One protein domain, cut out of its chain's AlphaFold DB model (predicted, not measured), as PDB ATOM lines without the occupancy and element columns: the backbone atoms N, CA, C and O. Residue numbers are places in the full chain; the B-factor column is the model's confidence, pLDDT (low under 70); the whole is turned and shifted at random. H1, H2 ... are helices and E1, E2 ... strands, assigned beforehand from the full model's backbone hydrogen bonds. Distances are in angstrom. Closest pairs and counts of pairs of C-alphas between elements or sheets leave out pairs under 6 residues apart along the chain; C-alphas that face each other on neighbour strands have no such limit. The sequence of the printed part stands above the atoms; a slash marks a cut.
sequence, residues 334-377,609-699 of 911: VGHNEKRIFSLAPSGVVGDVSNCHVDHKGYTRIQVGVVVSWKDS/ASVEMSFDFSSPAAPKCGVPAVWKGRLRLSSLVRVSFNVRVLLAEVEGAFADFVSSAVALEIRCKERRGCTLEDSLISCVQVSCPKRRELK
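What this domain is: This is residues 334 to 377 and 609 to 699 of the 911 residues of an uncharacterized protein of Cyclospora cayetanensis (UniProt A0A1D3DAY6). Two twisted antiparallel sheets, E1 E6 E3 E4 and E5 E2 E7, stand partly face to face with their strands slanting across each other, as a long, loosely matched sandwich. The short helices H1 and H2 lie in the crossing from E5 to E6, near one end, and residues 692 to 699 trail on past E7. The 135 printed residues hold seven strands and two helices, in the order E1 E2 E3 E4 E5 H1 H2 E6 E7; the class is mostly strand, with 67 residues, under half, in named elements. The whole is elongated, spanning 57 by 29 by 21 A, and only just compact, close to loose, with a radius of gyration of the C-alphas of 16.9 A.

Where its parts are: Find C-alpha 339 at (138.583, 151.692, 116.743), where E1, residues 339 to 344, begins. Beside it look for E6, residues 665 to 672, 21.5 A long, then E3, residues 610 to 618, 25.4 A, and E4, residues 629 to 634. In the other sheet E5 is residues 640 to 650, 32.3 A long, and E2, residues 363 to 373, runs 32.1 A from (110.831, 132.687, 124.166). E7, residues 685 to 691, 19.7 A long, ends at C-alpha 691, (110.381, 147.150, 122.523). H1 is residues 651 to 654 and H2 residues 658 to 662.

How they stand to each other: Begin with E1 and E6, antiparallel at 153 degrees, where N 342 and O 668 are 2.9 A apart. E6 and E3 are antiparallel at 161 degrees, with N 614 and O 669 at 2.8 A. The hairpin E3 and E4 has N 613 and O 631 at 2.9 A. Toward the other sheet, the closest C-alphas of E1 and E7, those of Leu 344 and Val 688, are 7.2 A apart. There E2 is the inner strand: N 369 and O 689 of E7 are 2.8 A apart, and N 366 and O 647 of E5 also 2.8 A, each within hydrogen-bond range. H1 only grazes this sheet with residues 651 to 654, and H2 with residues 661 to 662. H2 has its O i to N i+4 pair within hydrogen-bond range; H1 is too short for such a pair. E3 and E5 are apart.

The domain as a whole: Look to Arg 676 and Lys 699 for the two C-alphas farthest apart, 60.1 A. Residues 378 to 608 are not printed, and C-alphas 377 and 609 are 14.5 A apart across the cut. The links E1 to E2, 18 residues, and E6 to E7, 12 residues, are long. Mean pLDDT of the printed part is 71.9; 53 residues are under 70, among them residues 345 to 354 and 619 to 630.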
ATOM      1  N   VAL A 334     138.715 160.788 114.673       67.31
ATOM      2  CA  VAL A 334     138.986 159.346 114.701       67.31
ATOM      3  C   VAL A 334     140.000 159.060 113.600       67.31
ATOM      4  O   VAL A 334     139.712 159.286 112.425       67.31
ATOM      5  N   GLY A 335     141.197 158.607 113.960       73.88
ATOM      6  CA  GLY A 335     142.276 158.316 113.017       73.88
ATOM      7  C   GLY A 335     141.927 157.217 112.006       73.88
ATOM      8  O   GLY A 335     140.956 156.471 112.157       73.88
ATOM      9  N   HIS A 336     142.737 157.087 110.954       77.06
ATOM     10  CA  HIS A 336     142.579 155.992 109.997       77.06
ATOM     11  C   HIS A 336     142.735 154.634 110.705       77.06
ATOM     12  O   HIS A 336     143.749 154.380 111.349       77.06
ATOM     13  N   ASN A 337     141.727 153.770 110.573       76.50
ATOM     14  CA  ASN A 337     141.573 152.488 111.269       76.50
ATOM     15  C   ASN A 337     141.487 152.575 112.806       76.50
ATOM     16  O   ASN A 337     141.494 151.532 113.461       76.50
ATOM     17  N   GLU A 338     141.340 153.769 113.392       79.81
ATOM     18  CA  GLU A 338     141.083 153.892 114.827       79.81
ATOM     19  C   GLU A 338     139.722 153.260 115.165       79.81
ATOM     20  O   GLU A 338     138.695 153.562 114.547       79.81
ATOM     21  N   LYS A 339     139.744 152.362 116.156       80.94
ATOM     22  CA  LYS A 339     138.583 151.692 116.743       80.94
ATOM     23  C   LYS A 339     138.128 152.470 117.976       80.94
ATOM     24  O   LYS A 339     138.915 152.658 118.901       80.94
ATOM     25  N   ARG A 340     136.846 152.834 118.043       78.88
ATOM     26  CA  ARG A 340     136.199 153.319 119.277       78.88
ATOM     27  C   ARG A 340     135.000 152.458 119.631       78.88
ATOM     28  O   ARG A 340     134.258 152.065 118.739       78.88
ATOM     29  N   ILE A 341     134.821 152.184 120.920       80.12
ATOM     30  CA  ILE A 341     133.670 151.459 121.467       80.12
ATOM     31  C   ILE A 341     132.858 152.439 122.314       80.12
ATOM     32  O   ILE A 341     133.410 153.110 123.188       80.12
ATOM     33  N   PHE A 342     131.555 152.498 122.062       76.69
ATOM     34  CA  PHE A 342     130.584 153.268 122.829       76.69
ATOM     35  C   PHE A 342     129.614 152.288 123.490       76.69
ATOM     36  O   PHE A 342     128.958 151.516 122.794       76.69
ATOM     37  N   SER A 343     129.530 152.302 124.822       75.56
ATOM     38  CA  SER A 343     128.513 151.530 125.541       75.56
ATOM     39  C   SER A 343     127.179 152.268 125.452       75.56
ATOM     40  O   SER A 343     127.099 153.431 125.854       75.56
ATOM     41  N   LEU A 344     126.150 151.626 124.895       70.62
ATOM     42  CA  LEU A 344     124.810 152.197 124.783       70.62
ATOM     43  C   LEU A 344     123.839 151.459 125.714       70.62
ATOM     44  O   LEU A 344     123.644 150.251 125.588       70.62
ATOM     45  N   ALA A 345     123.207 152.214 126.611       67.25
ATOM     46  CA  ALA A 345     122.147 151.763 127.516       67.25
ATOM     47  C   ALA A 345     120.737 152.063 126.931       67.25
ATOM     48  O   ALA A 345     120.631 152.713 125.888       67.25
ATOM     49  N   PRO A 346     119.633 151.657 127.593       64.75
ATOM     50  CA  PRO A 346     118.266 152.159 127.375       64.75
ATOM     51  C   PRO A 346     117.944 153.354 128.305       64.75
ATOM     52  O   PRO A 346     118.331 153.359 129.468       64.75
ATOM     53  N   SER A 347     117.244 154.387 127.818       52.78
ATOM     54  CA  SER A 347     117.050 155.652 128.570       52.78
ATOM     55  C   SER A 347     115.774 155.725 129.403       52.78
ATOM     56  O   SER A 347     115.595 156.670 130.166       52.78
ATOM     57  N   GLY A 348     114.858 154.772 129.250       52.31
ATOM     58  CA  GLY A 348     113.616 154.715 130.015       52.31
ATOM     59  C   GLY A 348     113.509 153.401 130.770       52.31
ATOM     60  O   GLY A 348     114.025 152.384 130.307       52.31
ATOM     61  N   VAL A 349     112.781 153.423 131.891       48.59
ATOM     62  CA  VAL A 349     112.332 152.204 132.579       48.59
ATOM     63  C   VAL A 349     111.667 151.300 131.547       48.59
ATOM     64  O   VAL A 349     110.698 151.693 130.887       48.59
ATOM     65  N   VAL A 350     112.223 150.106 131.361       56.12
ATOM     66  CA  VAL A 350     111.748 149.191 130.327       56.12
ATOM     67  C   VAL A 350     110.409 148.631 130.787       56.12
ATOM     68  O   VAL A 350     110.314 148.040 131.858       56.12
ATOM     69  N   GLY A 351     109.359 148.892 130.007       54.44
ATOM     70  CA  GLY A 351     107.987 148.595 130.415       54.44
ATOM     71  C   GLY A 351     107.774 147.115 130.738       54.44
ATOM     72  O   GLY A 351     108.252 146.256 130.000       54.44
ATOM     73  N   ASP A 352     107.024 146.872 131.814       57.19
ATOM     74  CA  ASP A 352     106.813 145.579 132.476       57.19
ATOM     75  C   ASP A 352     106.758 144.362 131.526       57.19
ATOM     76  O   ASP A 352     105.883 144.228 130.660       57.19
ATOM     77  N   VAL A 353     107.730 143.474 131.735       61.88
ATOM     78  CA  VAL A 353     108.095 142.316 130.907       61.88
ATOM     79  C   VAL A 353     107.035 141.229 130.896       61.88
ATOM     80  O   VAL A 353     106.880 140.537 129.888       61.88
ATOM     81  N   SER A 354     106.278 141.106 131.989       63.59
ATOM     82  CA  SER A 354     105.157 140.165 132.120       63.59
ATOM     83  C   SER A 354     104.133 140.323 130.984       63.59
ATOM     84  O   SER A 354     103.457 139.374 130.572       63.59
ATOM     85  N   ASN A 355     104.075 141.531 130.411       70.69
ATOM     86  CA  ASN A 355     103.213 141.916 129.306       70.69
ATOM     87  C   ASN A 355     103.847 141.719 127.916       70.69
ATOM     88  O   ASN A 355     103.235 142.104 126.917       70.69
ATOM     89  N   CYS A 356     105.042 141.139 127.796       80.94
ATOM     90  CA  CYS A 356     105.631 140.768 126.507       80.94
ATOM     91  C   CYS A 356     105.035 139.457 125.968       80.94
ATOM     92  O   CYS A 356     104.690 138.543 126.712       80.94
ATOM     93  N   HIS A 357     104.902 139.339 124.645       83.12
ATOM     94  CA  HIS A 357     104.428 138.108 124.019       83.12
ATOM     95  C   HIS A 357     105.502 137.016 124.092       83.12
ATOM     96  O   HIS A 357     106.520 137.082 123.401       83.12
ATOM     97  N   VAL A 358     105.200 135.960 124.843       85.69
ATOM     98  CA  VAL A 358     105.981 134.721 124.922       85.69
ATOM     99  C   VAL A 358     105.451 133.710 123.900       85.69
ATOM    100  O   VAL A 358     104.238 133.613 123.700       85.69
ATOM    101  N   ASP A 359     106.329 132.986 123.207       85.38
ATOM    102  CA  ASP A 359     105.937 131.880 122.329       85.38
ATOM    103  C   ASP A 359     105.718 130.559 123.095       85.38
ATOM    104  O   ASP A 359     105.954 130.451 124.297       85.38
ATOM    105  N   HIS A 360     105.256 129.528 122.385       84.62
ATOM    106  CA  HIS A 360     104.957 128.204 122.946       84.62
ATOM    107  C   HIS A 360     106.190 127.437 123.469       84.62
ATOM    108  O   HIS A 360     106.042 126.310 123.937       84.62
ATOM    109  N   LYS A 361     107.398 128.006 123.361       88.44
ATOM    110  CA  LYS A 361     108.654 127.454 123.891       88.44
ATOM    111  C   LYS A 361     109.251 128.325 125.000       88.44
ATOM    112  O   LYS A 361     110.392 128.098 125.387       88.44
ATOM    113  N   GLY A 362     108.511 129.323 125.485       86.00
ATOM    114  CA  GLY A 362     108.975 130.244 126.519       86.00
ATOM    115  C   GLY A 362     109.807 131.421 125.999       86.00
ATOM    116  O   GLY A 362     110.287 132.202 126.815       86.00
ATOM    117  N   TYR A 363     109.998 131.596 124.686       86.00
ATOM    118  CA  TYR A 363     110.831 132.687 124.166       86.00
ATOM    119  C   TYR A 363     110.023 133.967 123.964       86.00
ATOM    120  O   TYR A 363     108.966 133.956 123.331       86.00
ATOM    121  N   THR A 364     110.564 135.098 124.413       85.38
ATOM    122  CA  THR A 364     110.088 136.427 124.011       85.38
ATOM    123  C   THR A 364     110.964 136.999 122.893       85.38
ATOM    124  O   THR A 364     112.119 136.601 122.699       85.38
ATOM    125  N   ARG A 365     110.408 137.933 122.114       85.31
ATOM    126  CA  ARG A 365     111.099 138.612 121.007       85.31
ATOM    127  C   ARG A 365     111.269 140.088 121.337       85.31
ATOM    128  O   ARG A 365     110.289 140.825 121.393       85.31
ATOM    129  N   ILE A 366     112.510 140.528 121.475       82.81
ATOM    130  CA  ILE A 366     112.863 141.901 121.829       82.81
ATOM    131  C   ILE A 366     113.431 142.583 120.583       82.81
ATOM    132  O   ILE A 366     114.441 142.153 120.027       82.81
ATOM    133  N   GLN A 367     112.770 143.639 120.117       82.00
ATOM    134  CA  GLN A 367     113.272 144.501 119.055       82.00
ATOM    135  C   GLN A 367     114.061 145.656 119.676       82.00
ATOM    136  O   GLN A 367     113.486 146.544 120.310       82.00
ATOM    137  N   VAL A 368     115.375 145.650 119.449       78.88
ATOM    138  CA  VAL A 368     116.280 146.745 119.812       78.88
ATOM    139  C   VAL A 368     116.503 147.594 118.566       78.88
ATOM    140  O   VAL A 368     116.884 147.082 117.513       78.88
ATOM    141  N   GLY A 369     116.220 148.890 118.661       77.62
ATOM    142  CA  GLY A 369     116.415 149.874 117.605       77.62
ATOM    143  C   GLY A 369     117.381 150.959 118.057       77.62
ATOM    144  O   GLY A 369     117.017 151.789 118.883       77.62
ATOM    145  N   VAL A 370     118.581 150.984 117.482       76.44
ATOM    146  CA  VAL A 370     119.567 152.044 117.712       76.44
ATOM    147  C   VAL A 370     119.437 153.076 116.594       76.44
ATOM    148  O   VAL A 370     119.534 152.740 115.409       76.44
ATOM    149  N   VAL A 371     119.206 154.335 116.962       77.12
ATOM    150  CA  VAL A 371     119.294 155.477 116.044       77.12
ATOM    151  C   VAL A 371     120.572 156.235 116.363       77.12
ATOM    152  O   VAL A 371     120.692 156.749 117.468       77.12
ATOM    153  N   VAL A 372     121.494 156.310 115.402       74.56
ATOM    154  CA  VAL A 372     122.745 157.077 115.481       74.56
ATOM    155  C   VAL A 372     122.655 158.246 114.507       74.56
ATOM    156  O   VAL A 372     122.414 158.041 113.314       74.56
ATOM    157  N   SER A 373     122.861 159.469 114.990       72.62
ATOM    158  CA  SER A 373     122.910 160.668 114.150       72.62
ATOM    159  C   SER A 373     124.321 161.246 114.114       72.62
ATOM    160  O   SER A 373     124.890 161.552 115.160       72.62
ATOM    161  N   TRP A 374     124.869 161.449 112.914       68.69
ATOM    162  CA  TRP A 374     126.081 162.249 112.730       68.69
ATOM    163  C   TRP A 374     125.720 163.730 112.630       68.69
ATOM    164  O   TRP A 374     125.076 164.154 111.668       68.69
ATOM    165  N   LYS A 375     126.143 164.516 113.622       55.94
ATOM    166  CA  LYS A 375     126.070 165.977 113.575       55.94
ATOM    167  C   LYS A 375     127.240 166.516 112.743       55.94
ATOM    168  O   LYS A 375     128.359 166.022 112.834       55.94
ATOM    169  N   ASP A 376     126.948 167.495 111.893       50.78
ATOM    170  CA  ASP A 376     127.953 168.232 111.126       50.78
ATOM    171  C   ASP A 376     128.331 169.494 111.912       50.78
ATOM    172  O   ASP A 376     127.449 170.254 112.324       50.78
ATOM    173  N   SER A 377     129.627 169.705 112.140       47.50
ATOM    174  CA  SER A 377     130.146 170.853 112.886       47.50
ATOM    175  C   SER A 377     130.092 172.165 112.096       47.50
ATOM    176  O   SER A 377     130.189 173.237 112.695       47.50
ATOM    177  N   ALA A 609     132.709 159.895 104.368       64.25
ATOM    178  CA  ALA A 609     133.506 159.057 105.244       64.25
ATOM    179  C   ALA A 609     133.117 157.573 105.145       64.25
ATOM    180  O   ALA A 609     131.962 157.175 105.342       64.25
ATOM    181  N   SER A 610     134.100 156.725 104.835       68.56
ATOM    182  CA  SER A 610     133.940 155.275 104.921       68.56
ATOM    183  C   SER A 610     134.038 154.856 106.384       68.56
ATOM    184  O   SER A 610     135.104 154.906 106.995       68.56
ATOM    185  N   VAL A 611     132.906 154.448 106.954       71.88
ATOM    186  CA  VAL A 611     132.778 154.124 108.376       71.88
ATOM    187  C   VAL A 611     132.190 152.728 108.500       71.88
ATOM    188  O   VAL A 611     131.091 152.444 108.021       71.88
ATOM    189  N   GLU A 612     132.945 151.850 109.142       79.06
ATOM    190  CA  GLU A 612     132.480 150.536 109.558       79.06
ATOM    191  C   GLU A 612     131.903 150.649 110.976       79.06
ATOM    192  O   GLU A 612     132.497 151.301 111.835       79.06
ATOM    193  N   MET A 613     130.725 150.064 111.202       74.12
ATOM    194  CA  MET A 613     130.013 150.099 112.481       74.12
ATOM    195  C   MET A 613     129.580 148.682 112.853       74.12
ATOM    196  O   MET A 613     128.644 148.135 112.269       74.12
ATOM    197  N   SER A 614     130.249 148.078 113.825       78.31
ATOM    198  CA  SER A 614     129.846 146.798 114.400       78.31
ATOM    199  C   SER A 614     129.053 147.026 115.676       78.31
ATOM    200  O   SER A 614     129.549 147.627 116.623       78.31
ATOM    201  N   PHE A 615     127.814 146.541 115.692       75.50
ATOM    202  CA  PHE A 615     126.953 146.565 116.867       75.50
ATOM    203  C   PHE A 615     127.111 145.226 117.575       75.50
ATOM    204  O   PHE A 615     126.569 144.224 117.105       75.50
ATOM    205  N   ASP A 616     127.868 145.195 118.666       75.19
ATOM    206  CA  ASP A 616     127.898 144.032 119.544       75.19
ATOM    207  C   ASP A 616     126.826 144.157 120.635       75.19
ATOM    208  O   ASP A 616     126.398 145.256 121.004       75.19
ATOM    209  N   PHE A 617     126.356 143.019 121.125       74.44
ATOM    210  CA  PHE A 617     125.352 142.936 122.176       74.44
ATOM    211  C   PHE A 617     125.937 142.084 123.296       74.44
ATOM    212  O   PHE A 617     125.991 140.866 123.182       74.44
ATOM    213  N   SER A 618     126.401 142.725 124.368       72.94
ATOM    214  CA  SER A 618     127.007 142.043 125.513       72.94
ATOM    215  C   SER A 618     126.105 142.171 126.737       72.94
ATOM    216  O   SER A 618     126.032 143.227 127.365       72.94
ATOM    217  N   SER A 619     125.395 141.087 127.061       69.56
ATOM    218  CA  SER A 619     124.429 141.030 128.160       69.56
ATOM    219  C   SER A 619     124.921 140.135 129.301       69.56
ATOM    220  O   SER A 619     125.089 138.935 129.075       69.56
ATOM    221  N   PRO A 620     125.111 140.661 130.531       63.69
ATOM    222  CA  PRO A 620     125.485 139.849 131.693       63.69
ATOM    223  C   PRO A 620     124.464 138.747 132.002       63.69
ATOM    224  O   PRO A 620     124.845 137.638 132.362       63.69
ATOM    225  N   ALA A 621     123.176 139.034 131.792       61.81
ATOM    226  CA  ALA A 621     122.073 138.088 131.965       61.81
ATOM    227  C   ALA A 621     121.957 137.058 130.820       61.81
ATOM    228  O   ALA A 621     121.255 136.061 130.954       61.81
ATOM    229  N   ALA A 622     122.633 137.273 129.686       63.97
ATOM    230  CA  ALA A 622     122.625 136.347 128.553       63.97
ATOM    231  C   ALA A 622     124.004 136.277 127.866       63.97
ATOM    232  O   ALA A 622     124.134 136.664 126.701       63.97
ATOM    233  N   PRO A 623     125.041 135.728 128.530       59.81
ATOM    234  CA  PRO A 623     126.419 135.717 128.020       59.81
ATOM    235  C   PRO A 623     126.616 134.858 126.756       59.81
ATOM    236  O   PRO A 623     127.673 134.899 126.136       59.81
ATOM    237  N   LYS A 624     125.602 134.078 126.354       64.31
ATOM    238  CA  LYS A 624     125.567 133.315 125.092       64.31
ATOM    239  C   LYS A 624     124.979 134.116 123.921       64.31
ATOM    240  O   LYS A 624     125.128 133.715 122.768       64.31
ATOM    241  N   CYS A 625     124.311 135.239 124.185       62.06
ATOM    242  CA  CYS A 625     123.796 136.145 123.164       62.06
ATOM    243  C   CYS A 625     124.868 137.181 122.808       62.06
ATOM    244  O   CYS A 625     124.740 138.326 123.207       62.06
ATOM    245  N   GLY A 626     125.908 136.779 122.069       59.69
ATOM    246  CA  GLY A 626     127.042 137.642 121.706       59.69
ATOM    247  C   GLY A 626     127.584 137.341 120.308       59.69
ATOM    248  O   GLY A 626     128.680 136.810 120.160       59.69
ATOM    249  N   VAL A 627     126.785 137.622 119.272       63.81
ATOM    250  CA  VAL A 627     127.235 137.587 117.869       63.81
ATOM    251  C   VAL A 627     127.170 139.014 117.318       63.81
ATOM    252  O   VAL A 627     126.057 139.512 117.114       63.81
ATOM    253  N   PRO A 628     128.311 139.682 117.055       66.00
ATOM    254  CA  PRO A 628     128.315 141.076 116.634       66.00
ATOM    255  C   PRO A 628     127.646 141.267 115.270       66.00
ATOM    256  O   PRO A 628     128.049 140.693 114.253       66.00
ATOM    257  N   ALA A 629     126.651 142.148 115.225       67.00
ATOM    258  CA  ALA A 629     125.994 142.588 114.004       67.00
ATOM    259  C   ALA A 629     126.878 143.624 113.284       67.00
ATOM    260  O   ALA A 629     126.719 144.840 113.430       67.00
ATOM    261  N   VAL A 630     127.850 143.132 112.511       69.56
ATOM    262  CA  VAL A 630     128.792 143.971 111.754       69.56
ATOM    263  C   VAL A 630     128.118 144.606 110.535       69.56
ATOM    264  O   VAL A 630     127.791 143.917 109.569       69.56
ATOM    265  N   TRP A 631     127.983 145.934 110.532       71.56
ATOM    266  CA  TRP A 631     127.582 146.717 109.363       71.56
ATOM    267  C   TRP A 631     128.786 147.460 108.766       71.56
ATOM    268  O   TRP A 631     129.615 148.031 109.475       71.56
ATOM    269  N   LYS A 632     128.892 147.475 107.435       72.06
ATOM    270  CA  LYS A 632     129.976 148.155 106.711       72.06
ATOM    271  C   LYS A 632     129.368 149.033 105.622       72.06
ATOM    272  O   LYS A 632     128.577 148.542 104.819       72.06
ATOM    273  N   GLY A 633     129.749 150.307 105.560       68.50
ATOM    274  CA  GLY A 633     129.242 151.215 104.536       68.50
ATOM    275  C   GLY A 633     130.030 152.515 104.417       68.50
ATOM    276  O   GLY A 633     131.141 152.660 104.928       68.50
ATOM    277  N   ARG A 634     129.447 153.475 103.696       68.88
ATOM    278  CA  ARG A 634     129.909 154.865 103.666       68.88
ATOM    279  C   ARG A 634     128.783 155.742 104.173       68.88
ATOM    280  O   ARG A 634     127.655 155.625 103.695       68.88
ATOM    281  N   LEU A 635     129.095 156.595 105.135       67.44
ATOM    282  CA  LEU A 635     128.154 157.555 105.684       67.44
ATOM    283  C   LEU A 635     128.460 158.928 105.097       67.44
ATOM    284  O   LEU A 635     129.598 159.261 104.770       67.44
ATOM    285  N   ARG A 636     127.412 159.725 104.920       65.62
ATOM    286  CA  ARG A 636     127.569 161.148 104.614       65.62
ATOM    287  C   ARG A 636     127.501 161.918 105.927       65.62
ATOM    288  O   ARG A 636     126.764 161.525 106.835       65.62
ATOM    289  N   LEU A 637     128.219 163.033 106.008       58.03
ATOM    290  CA  LEU A 637     127.955 164.053 107.022       58.03
ATOM    291  C   LEU A 637     126.451 164.398 106.985       58.03
ATOM    292  O   LEU A 637     125.845 164.373 105.909       58.03
ATOM    293  N   SER A 638     125.832 164.629 108.147       60.25
ATOM    294  CA  SER A 638     124.367 164.730 108.365       60.25
ATOM    295  C   SER A 638     123.512 163.460 108.158       60.25
ATOM    296  O   SER A 638     122.286 163.532 108.274       60.25
ATOM    297  N   SER A 639     124.089 162.282 107.874       66.31
ATOM    298  CA  SER A 639     123.283 161.052 107.753       66.31
ATOM    299  C   SER A 639     122.863 160.469 109.112       66.31
ATOM    300  O   SER A 639     123.643 160.398 110.061       66.31
ATOM    301  N   LEU A 640     121.602 160.033 109.186       72.12
ATOM    302  CA  LEU A 640     121.018 159.328 110.327       72.12
ATOM    303  C   LEU A 640     120.920 157.838 109.995       72.12
ATOM    304  O   LEU A 640     120.254 157.447 109.032       72.12
ATOM    305  N   VAL A 641     121.564 157.009 110.810       76.38
ATOM    306  CA  VAL A 641     121.556 155.550 110.691       76.38
ATOM    307  C   VAL A 641     120.560 154.990 111.696       76.38
ATOM    308  O   VAL A 641     120.668 155.242 112.893       76.38
ATOM    309  N   ARG A 642     119.592 154.198 111.227       79.06
ATOM    310  CA  ARG A 642     118.730 153.391 112.099       79.06
ATOM    311  C   ARG A 642     119.016 151.918 111.863       79.06
ATOM    312  O   ARG A 642     118.636 151.380 110.825       79.06
ATOM    313  N   VAL A 643     119.622 151.272 112.849       76.62
ATOM    314  CA  VAL A 643     119.760 149.813 112.899       76.62
ATOM    315  C   VAL A 643     118.673 149.276 113.820       76.62
ATOM    316  O   VAL A 643     118.422 149.841 114.881       76.62
ATOM    317  N   SER A 644     117.993 148.198 113.430       79.62
ATOM    318  CA  SER A 644     117.096 147.498 114.350       79.62
ATOM    319  C   SER A 644     117.219 145.992 114.213       79.62
ATOM    320  O   SER A 644     116.893 145.440 113.160       79.62
ATOM    321  N   PHE A 645     117.644 145.344 115.289       78.94
ATOM    322  CA  PHE A 645     117.795 143.900 115.390       78.94
ATOM    323  C   PHE A 645     116.697 143.301 116.278       78.94
ATOM    324  O   PHE A 645     115.953 144.007 116.959       78.94
ATOM    325  N   ASN A 646     116.529 141.984 116.190       82.25
ATOM    326  CA  ASN A 646     115.506 141.247 116.923       82.25
ATOM    327  C   ASN A 646     116.192 140.129 117.701       82.25
ATOM    328  O   ASN A 646     116.549 139.111 117.109       82.25
ATOM    329  N   VAL A 647     116.353 140.317 119.005       80.88
ATOM    330  CA  VAL A 647     116.847 139.270 119.898       80.88
ATOM    331  C   VAL A 647     115.673 138.350 120.245       80.88
ATOM    332  O   VAL A 647     114.550 138.815 120.463       80.88
ATOM    333  N   ARG A 648     115.910 137.038 120.271       83.75
ATOM    334  CA  ARG A 648     115.024 136.084 120.950       83.75
ATOM    335  C   ARG A 648     115.726 135.645 122.221       83.75
ATOM    336  O   ARG A 648     116.907 135.325 122.154       83.75
ATOM    337  N   VAL A 649     115.002 135.608 123.329       83.38
ATOM    338  CA  VAL A 649     115.535 135.177 124.628       83.38
ATOM    339  C   VAL A 649     114.494 134.319 125.319       83.38
ATOM    340  O   VAL A 649     113.296 134.591 125.182       83.38
ATOM    341  N   LEU A 650     114.931 133.279 126.025       85.62
ATOM    342  CA  LEU A 650     114.043 132.458 126.837       85.62
ATOM    343  C   LEU A 650     113.614 133.296 128.045       85.62
ATOM    344  O   LEU A 650     114.473 133.771 128.779       85.62
ATOM    345  N   LEU A 651     112.311 133.508 128.261       83.12
ATOM    346  CA  LEU A 651     111.847 134.388 129.338       83.12
ATOM    347  C   LEU A 651     112.377 133.913 130.698       83.12
ATOM    348  O   LEU A 651     112.872 134.735 131.451       83.12
ATOM    349  N   ALA A 652     112.409 132.602 130.946       82.50
ATOM    350  CA  ALA A 652     112.932 132.017 132.182       82.50
ATOM    351  C   ALA A 652     114.432 132.287 132.456       82.50
ATOM    352  O   ALA A 652     114.846 132.220 133.607       82.50
ATOM    353  N   GLU A 653     115.253 132.608 131.444       79.94
ATOM    354  CA  GLU A 653     116.651 133.050 131.655       79.94
ATOM    355  C   GLU A 653     116.735 134.527 132.073       79.94
ATOM    356  O   GLU A 653     117.770 134.982 132.553       79.94
ATOM    357  N   VAL A 654     115.660 135.293 131.864       77.25
ATOM    358  CA  VAL A 654     115.669 136.759 131.901       77.25
ATOM    359  C   VAL A 654     114.662 137.332 132.907       77.25
ATOM    360  O   VAL A 654     114.800 138.474 133.319       77.25
ATOM    361  N   GLU A 655     113.664 136.572 133.348       75.69
ATOM    362  CA  GLU A 655     112.538 137.048 134.168       75.69
ATOM    363  C   GLU A 655     112.984 137.702 135.487       75.69
ATOM    364  O   GLU A 655     112.462 138.753 135.850       75.69
ATOM    365  N   GLY A 656     114.021 137.161 136.138       75.06
ATOM    366  CA  GLY A 656     114.640 137.753 137.333       75.06
ATOM    367  C   GLY A 656     115.712 138.825 137.072       75.06
ATOM    368  O   GLY A 656     116.160 139.458 138.019       75.06
ATOM    369  N   ALA A 657     116.132 139.032 135.818       75.75
ATOM    370  CA  ALA A 657     117.270 139.885 135.445       75.75
ATOM    371  C   ALA A 657     117.007 140.728 134.177       75.75
ATOM    372  O   ALA A 657     117.928 141.084 133.443       75.75
ATOM    373  N   PHE A 658     115.744 141.037 133.857       74.25
ATOM    374  CA  PHE A 658     115.405 141.700 132.590       74.25
ATOM    375  C   PHE A 658     115.858 143.159 132.553       74.25
ATOM    376  O   PHE A 658     116.186 143.666 131.479       74.25
ATOM    377  N   ALA A 659     115.908 143.816 133.716       69.06
ATOM    378  CA  ALA A 659     116.549 145.116 133.854       69.06
ATOM    379  C   ALA A 659     117.991 145.032 133.334       69.06
ATOM    380  O   ALA A 659     118.292 145.691 132.343       69.06
ATOM    381  N   ASP A 660     118.803 144.121 133.877       71.44
ATOM    382  CA  ASP A 660     120.204 143.905 133.486       71.44
ATOM    383  C   ASP A 660     120.365 143.381 132.052       71.44
ATOM    384  O   ASP A 660     121.335 143.702 131.361       71.44
ATOM    385  N   PHE A 661     119.404 142.590 131.565       75.44
ATOM    386  CA  PHE A 661     119.397 142.116 130.184       75.44
ATOM    387  C   PHE A 661     119.149 143.247 129.184       75.44
ATOM    388  O   PHE A 661     119.693 143.206 128.079       75.44
ATOM    389  N   VAL A 662     118.326 144.244 129.519       67.88
ATOM    390  CA  VAL A 662     118.016 145.359 128.609       67.88
ATOM    391  C   VAL A 662     118.909 146.576 128.853       67.88
ATOM    392  O   VAL A 662     119.208 147.286 127.897       67.88
ATOM    393  N   SER A 663     119.414 146.770 130.074       64.25
ATOM    394  CA  SER A 663     120.564 147.633 130.373       64.25
ATOM    395  C   SER A 663     121.907 146.970 130.061       64.25
ATOM    396  O   SER A 663     122.953 147.490 130.449       64.25
ATOM    397  N   SER A 664     121.884 145.843 129.345       66.88
ATOM    398  CA  SER A 664     123.063 145.261 128.722       66.88
ATOM    399  C   SER A 664     123.790 146.299 127.878       66.88
ATOM    400  O   SER A 664     123.177 147.143 127.217       66.88
ATOM    401  N   ALA A 665     125.118 146.233 127.892       65.75
ATOM    402  CA  ALA A 665     125.932 147.112 127.077       65.75
ATOM    403  C   ALA A 665     125.747 146.724 125.605       65.75
ATOM    404  O   ALA A 665     126.321 145.739 125.125       65.75
ATOM    405  N   VAL A 666     124.948 147.505 124.874       74.00
ATOM    406  CA  VAL A 666     124.931 147.456 123.411       74.00
ATOM    407  C   VAL A 666     126.174 148.209 122.950       74.00
ATOM    408  O   VAL A 666     126.176 149.437 122.855       74.00
ATOM    409  N   ALA A 667     127.264 147.479 122.741       77.25
ATOM    410  CA  ALA A 667     128.557 148.042 122.393       77.25
ATOM    411  C   ALA A 667     128.582 148.423 120.905       77.25
ATOM    412  O   ALA A 667     128.755 147.584 120.017       77.25
ATOM    413  N   LEU A 668     128.420 149.716 120.619       78.62
ATOM    414  CA  LEU A 668     128.628 150.264 119.285       78.62
ATOM    415  C   LEU A 668     130.127 150.479 119.062       78.62
ATOM    416  O   LEU A 668     130.712 151.452 119.535       78.62
ATOM    417  N   GLU A 669     130.745 149.575 118.313       82.62
ATOM    418  CA  GLU A 669     132.101 149.738 117.809       82.62
ATOM    419  C   GLU A 669     132.089 150.456 116.452       82.62
ATOM    420  O   GLU A 669     131.414 150.044 115.510       82.62
ATOM    421  N   ILE A 670     132.883 151.520 116.335       80.56
ATOM    422  CA  ILE A 670     133.057 152.311 115.117       80.56
ATOM    423  C   ILE A 670     134.528 152.249 114.696       80.56
ATOM    424  O   ILE A 670     135.419 152.510 115.508       80.56
ATOM    425  N   ARG A 671     134.782 151.944 113.417       82.12
ATOM    426  CA  ARG A 671     136.108 152.017 112.784       82.12
ATOM    427  C   ARG A 671     136.068 152.941 111.572       82.12
ATOM    428  O   ARG A 671     135.336 152.688 110.611       82.12
ATOM    429  N   CYS A 672     136.891 153.985 111.577       81.88
ATOM    430  CA  CYS A 672     137.082 154.815 110.389       81.88
ATOM    431  C   CYS A 672     137.967 154.094 109.362       81.88
ATOM    432  O   CYS A 672     139.071 153.672 109.692       81.88
ATOM    433  N   LYS A 673     137.535 153.995 108.101       79.62
ATOM    434  CA  LYS A 673     138.320 153.401 107.000       79.62
ATOM    435  C   LYS A 673     138.890 154.420 106.015       79.62
ATOM    436  O   LYS A 673     139.550 154.033 105.052       79.62
ATOM    437  N   GLU A 674     138.683 155.712 106.239       79.69
ATOM    438  CA  GLU A 674     139.241 156.764 105.391       79.69
ATOM    439  C   GLU A 674     140.692 157.083 105.785       79.69
ATOM    440  O   GLU A 674     140.999 157.242 106.966       79.69
ATOM    441  N   ARG A 675     141.601 157.178 104.799       76.38
ATOM    442  CA  ARG A 675     143.052 157.384 105.023       76.38
ATOM    443  C   ARG A 675     143.401 158.684 105.758       76.38
ATOM    444  O   ARG A 675     144.497 158.794 106.290       76.38
ATOM    445  N   ARG A 676     142.494 159.665 105.766       77.81
ATOM    446  CA  ARG A 676     142.654 160.962 106.448       77.81
ATOM    447  C   ARG A 676     142.073 160.973 107.869       77.81
ATOM    448  O   ARG A 676     142.095 162.013 108.517       77.81
ATOM    449  N   GLY A 677     141.564 159.834 108.343       71.00
ATOM    450  CA  GLY A 677     140.682 159.784 109.503       71.00
ATOM    451  C   GLY A 677     139.278 160.304 109.179       71.00
ATOM    452  O   GLY A 677     138.993 160.743 108.065       71.00
ATOM    453  N   CYS A 678     138.402 160.227 110.172       73.25
ATOM    454  CA  CYS A 678     137.012 160.647 110.125       73.25
ATOM    455  C   CYS A 678     136.799 161.668 111.247       73.25
ATOM    456  O   CYS A 678     136.973 161.342 112.421       73.25
ATOM    457  N   THR A 679     136.411 162.899 110.911       66.62
ATOM    458  CA  THR A 679     135.956 163.880 111.909       66.62
ATOM    459  C   THR A 679     134.633 163.407 112.508       66.62
ATOM    460  O   THR A 679     133.650 163.249 111.781       66.62
ATOM    461  N   LEU A 680     134.624 163.154 113.812       62.84
ATOM    462  CA  LEU A 680     133.550 162.493 114.547       62.84
ATOM    463  C   LEU A 680     133.310 163.290 115.832       62.84
ATOM    464  O   LEU A 680     133.969 163.046 116.839       62.84
ATOM    465  N   GLU A 681     132.400 164.270 115.779       62.06
ATOM    466  CA  GLU A 681     132.067 165.086 116.954       62.06
ATOM    467  C   GLU A 681     131.740 164.214 118.174       62.06
ATOM    468  O   GLU A 681     131.018 163.220 118.080       62.06
ATOM    469  N   ASP A 682     132.238 164.654 119.326       53.44
ATOM    470  CA  ASP A 682     132.175 164.000 120.634       53.44
ATOM    471  C   ASP A 682     130.746 163.569 121.007       53.44
ATOM    472  O   ASP A 682     130.535 162.526 121.627       53.44
ATOM    473  N   SER A 683     129.750 164.345 120.569       54.28
ATOM    474  CA  SER A 683     128.328 164.031 120.676       54.28
ATOM    475  C   SER A 683     127.840 163.144 119.520       54.28
ATOM    476  O   SER A 683     127.094 163.598 118.644       54.28
ATOM    477  N   LEU A 684     128.189 161.857 119.548       65.06
ATOM    478  CA  LEU A 684     127.408 160.837 118.842       65.06
ATOM    479  C   LEU A 684     126.025 160.748 119.491       65.06
ATOM    480  O   LEU A 684     125.860 160.109 120.526       65.06
ATOM    481  N   ILE A 685     125.019 161.383 118.886       63.81
ATOM    482  CA  ILE A 685     123.647 161.306 119.394       63.81
ATOM    483  C   ILE A 685     123.091 159.925 119.046       63.81
ATOM    484  O   ILE A 685     122.630 159.682 117.925       63.81
ATOM    485  N   SER A 686     123.148 159.026 120.027       70.00
ATOM    486  CA  SER A 686     122.495 157.724 120.009       70.00
ATOM    487  C   SER A 686     121.277 157.716 120.930       70.00
ATOM    488  O   SER A 686     121.407 157.947 122.131       70.00
ATOM    489  N   CYS A 687     120.100 157.390 120.397       70.75
ATOM    490  CA  CYS A 687     118.943 157.044 121.225       70.75
ATOM    491  C   CYS A 687     118.613 155.554 120.980       70.75
ATOM    492  O   CYS A 687     118.356 155.157 119.836       70.75
ATOM    493  N   VAL A 688     118.634 154.724 122.030       73.88
ATOM    494  CA  VAL A 688     118.282 153.292 121.962       73.88
ATOM    495  C   VAL A 688     116.816 153.103 122.346       73.88
ATOM    496  O   VAL A 688     116.397 153.461 123.444       73.88
ATOM    497  N   GLN A 689     116.032 152.512 121.448       76.50
ATOM    498  CA  GLN A 689     114.651 152.111 121.697       76.50
ATOM    499  C   GLN A 689     114.578 150.591 121.833       76.50
ATOM    500  O   GLN A 689     114.849 149.874 120.871       76.50
ATOM    501  N   VAL A 690     114.126 150.094 122.981       75.44
ATOM    502  CA  VAL A 690     113.832 148.668 123.171       75.44
ATOM    503  C   VAL A 690     112.323 148.472 123.236       75.44
ATOM    504  O   VAL A 690     111.611 149.240 123.882       75.44
ATOM    505  N   SER A 691     111.807 147.476 122.516       77.25
ATOM    506  CA  SER A 691     110.381 147.150 122.523       77.25
ATOM    507  C   SER A 691     110.140 145.659 122.305       77.25
ATOM    508  O   SER A 691     110.760 145.039 121.445       77.25
ATOM    509  N   CYS A 692     109.210 145.081 123.060       83.00
ATOM    510  CA  CYS A 692     108.664 143.754 122.789       83.00
ATOM    511  C   CYS A 692     107.262 143.897 122.163       83.00
ATOM    512  O   CYS A 692     106.558 144.876 122.436       83.00
ATOM    513  N   PRO A 693     106.809 142.945 121.327       76.81
ATOM    514  CA  PRO A 693     105.407 142.882 120.953       76.81
ATOM    515  C   PRO A 693     104.619 142.542 122.218       76.81
ATOM    516  O   PRO A 693     104.798 141.461 122.776       76.81
ATOM    517  N   LYS A 694     103.765 143.457 122.692       77.62
ATOM    518  CA  LYS A 694     102.936 143.179 123.870       77.62
ATOM    519  C   LYS A 694     102.090 141.925 123.640       77.62
ATOM    520  O   LYS A 694     101.499 141.761 122.567       77.62
ATOM    521  N   ARG A 695     102.005 141.077 124.666       69.00
ATOM    522  CA  ARG A 695     101.030 139.994 124.781       69.00
ATOM    523  C   ARG A 695      99.663 140.620 124.546       69.00
ATOM    524  O   ARG A 695      99.206 141.451 125.325       69.00
ATOM    525  N   ARG A 696      99.029 140.284 123.422       66.75
ATOM    526  CA  ARG A 696      97.645 140.693 123.201       66.75
ATOM    527  C   ARG A 696      96.799 139.891 124.167       66.75
ATOM    528  O   ARG A 696      96.563 138.709 123.931       66.75
ATOM    529  N   GLU A 697      96.330 140.548 125.216       59.88
ATOM    530  CA  GLU A 697      95.152 140.092 125.930       59.88
ATOM    531  C   GLU A 697      94.017 139.959 124.911       59.88
ATOM    532  O   GLU A 697      93.433 140.939 124.435       59.88
ATOM    533  N   LEU A 698      93.731 138.717 124.526       57.19
ATOM    534  CA  LEU A 698      92.454 138.375 123.932       57.19
ATOM    535  C   LEU A 698      91.422 138.722 125.003       57.19
ATOM    536  O   LEU A 698      91.331 138.009 126.001       57.19
ATOM    537  N   LYS A 699      90.711 139.850 124.822       66.12
ATOM    538  CA  LYS A 699      89.649 140.312 125.734       66.12
ATOM    539  C   LYS A 699      88.850 139.104 126.213       66.12
ATOM    540  O   LYS A 699      88.482 138.293 125.368       66.12
TER     541      LYS A 699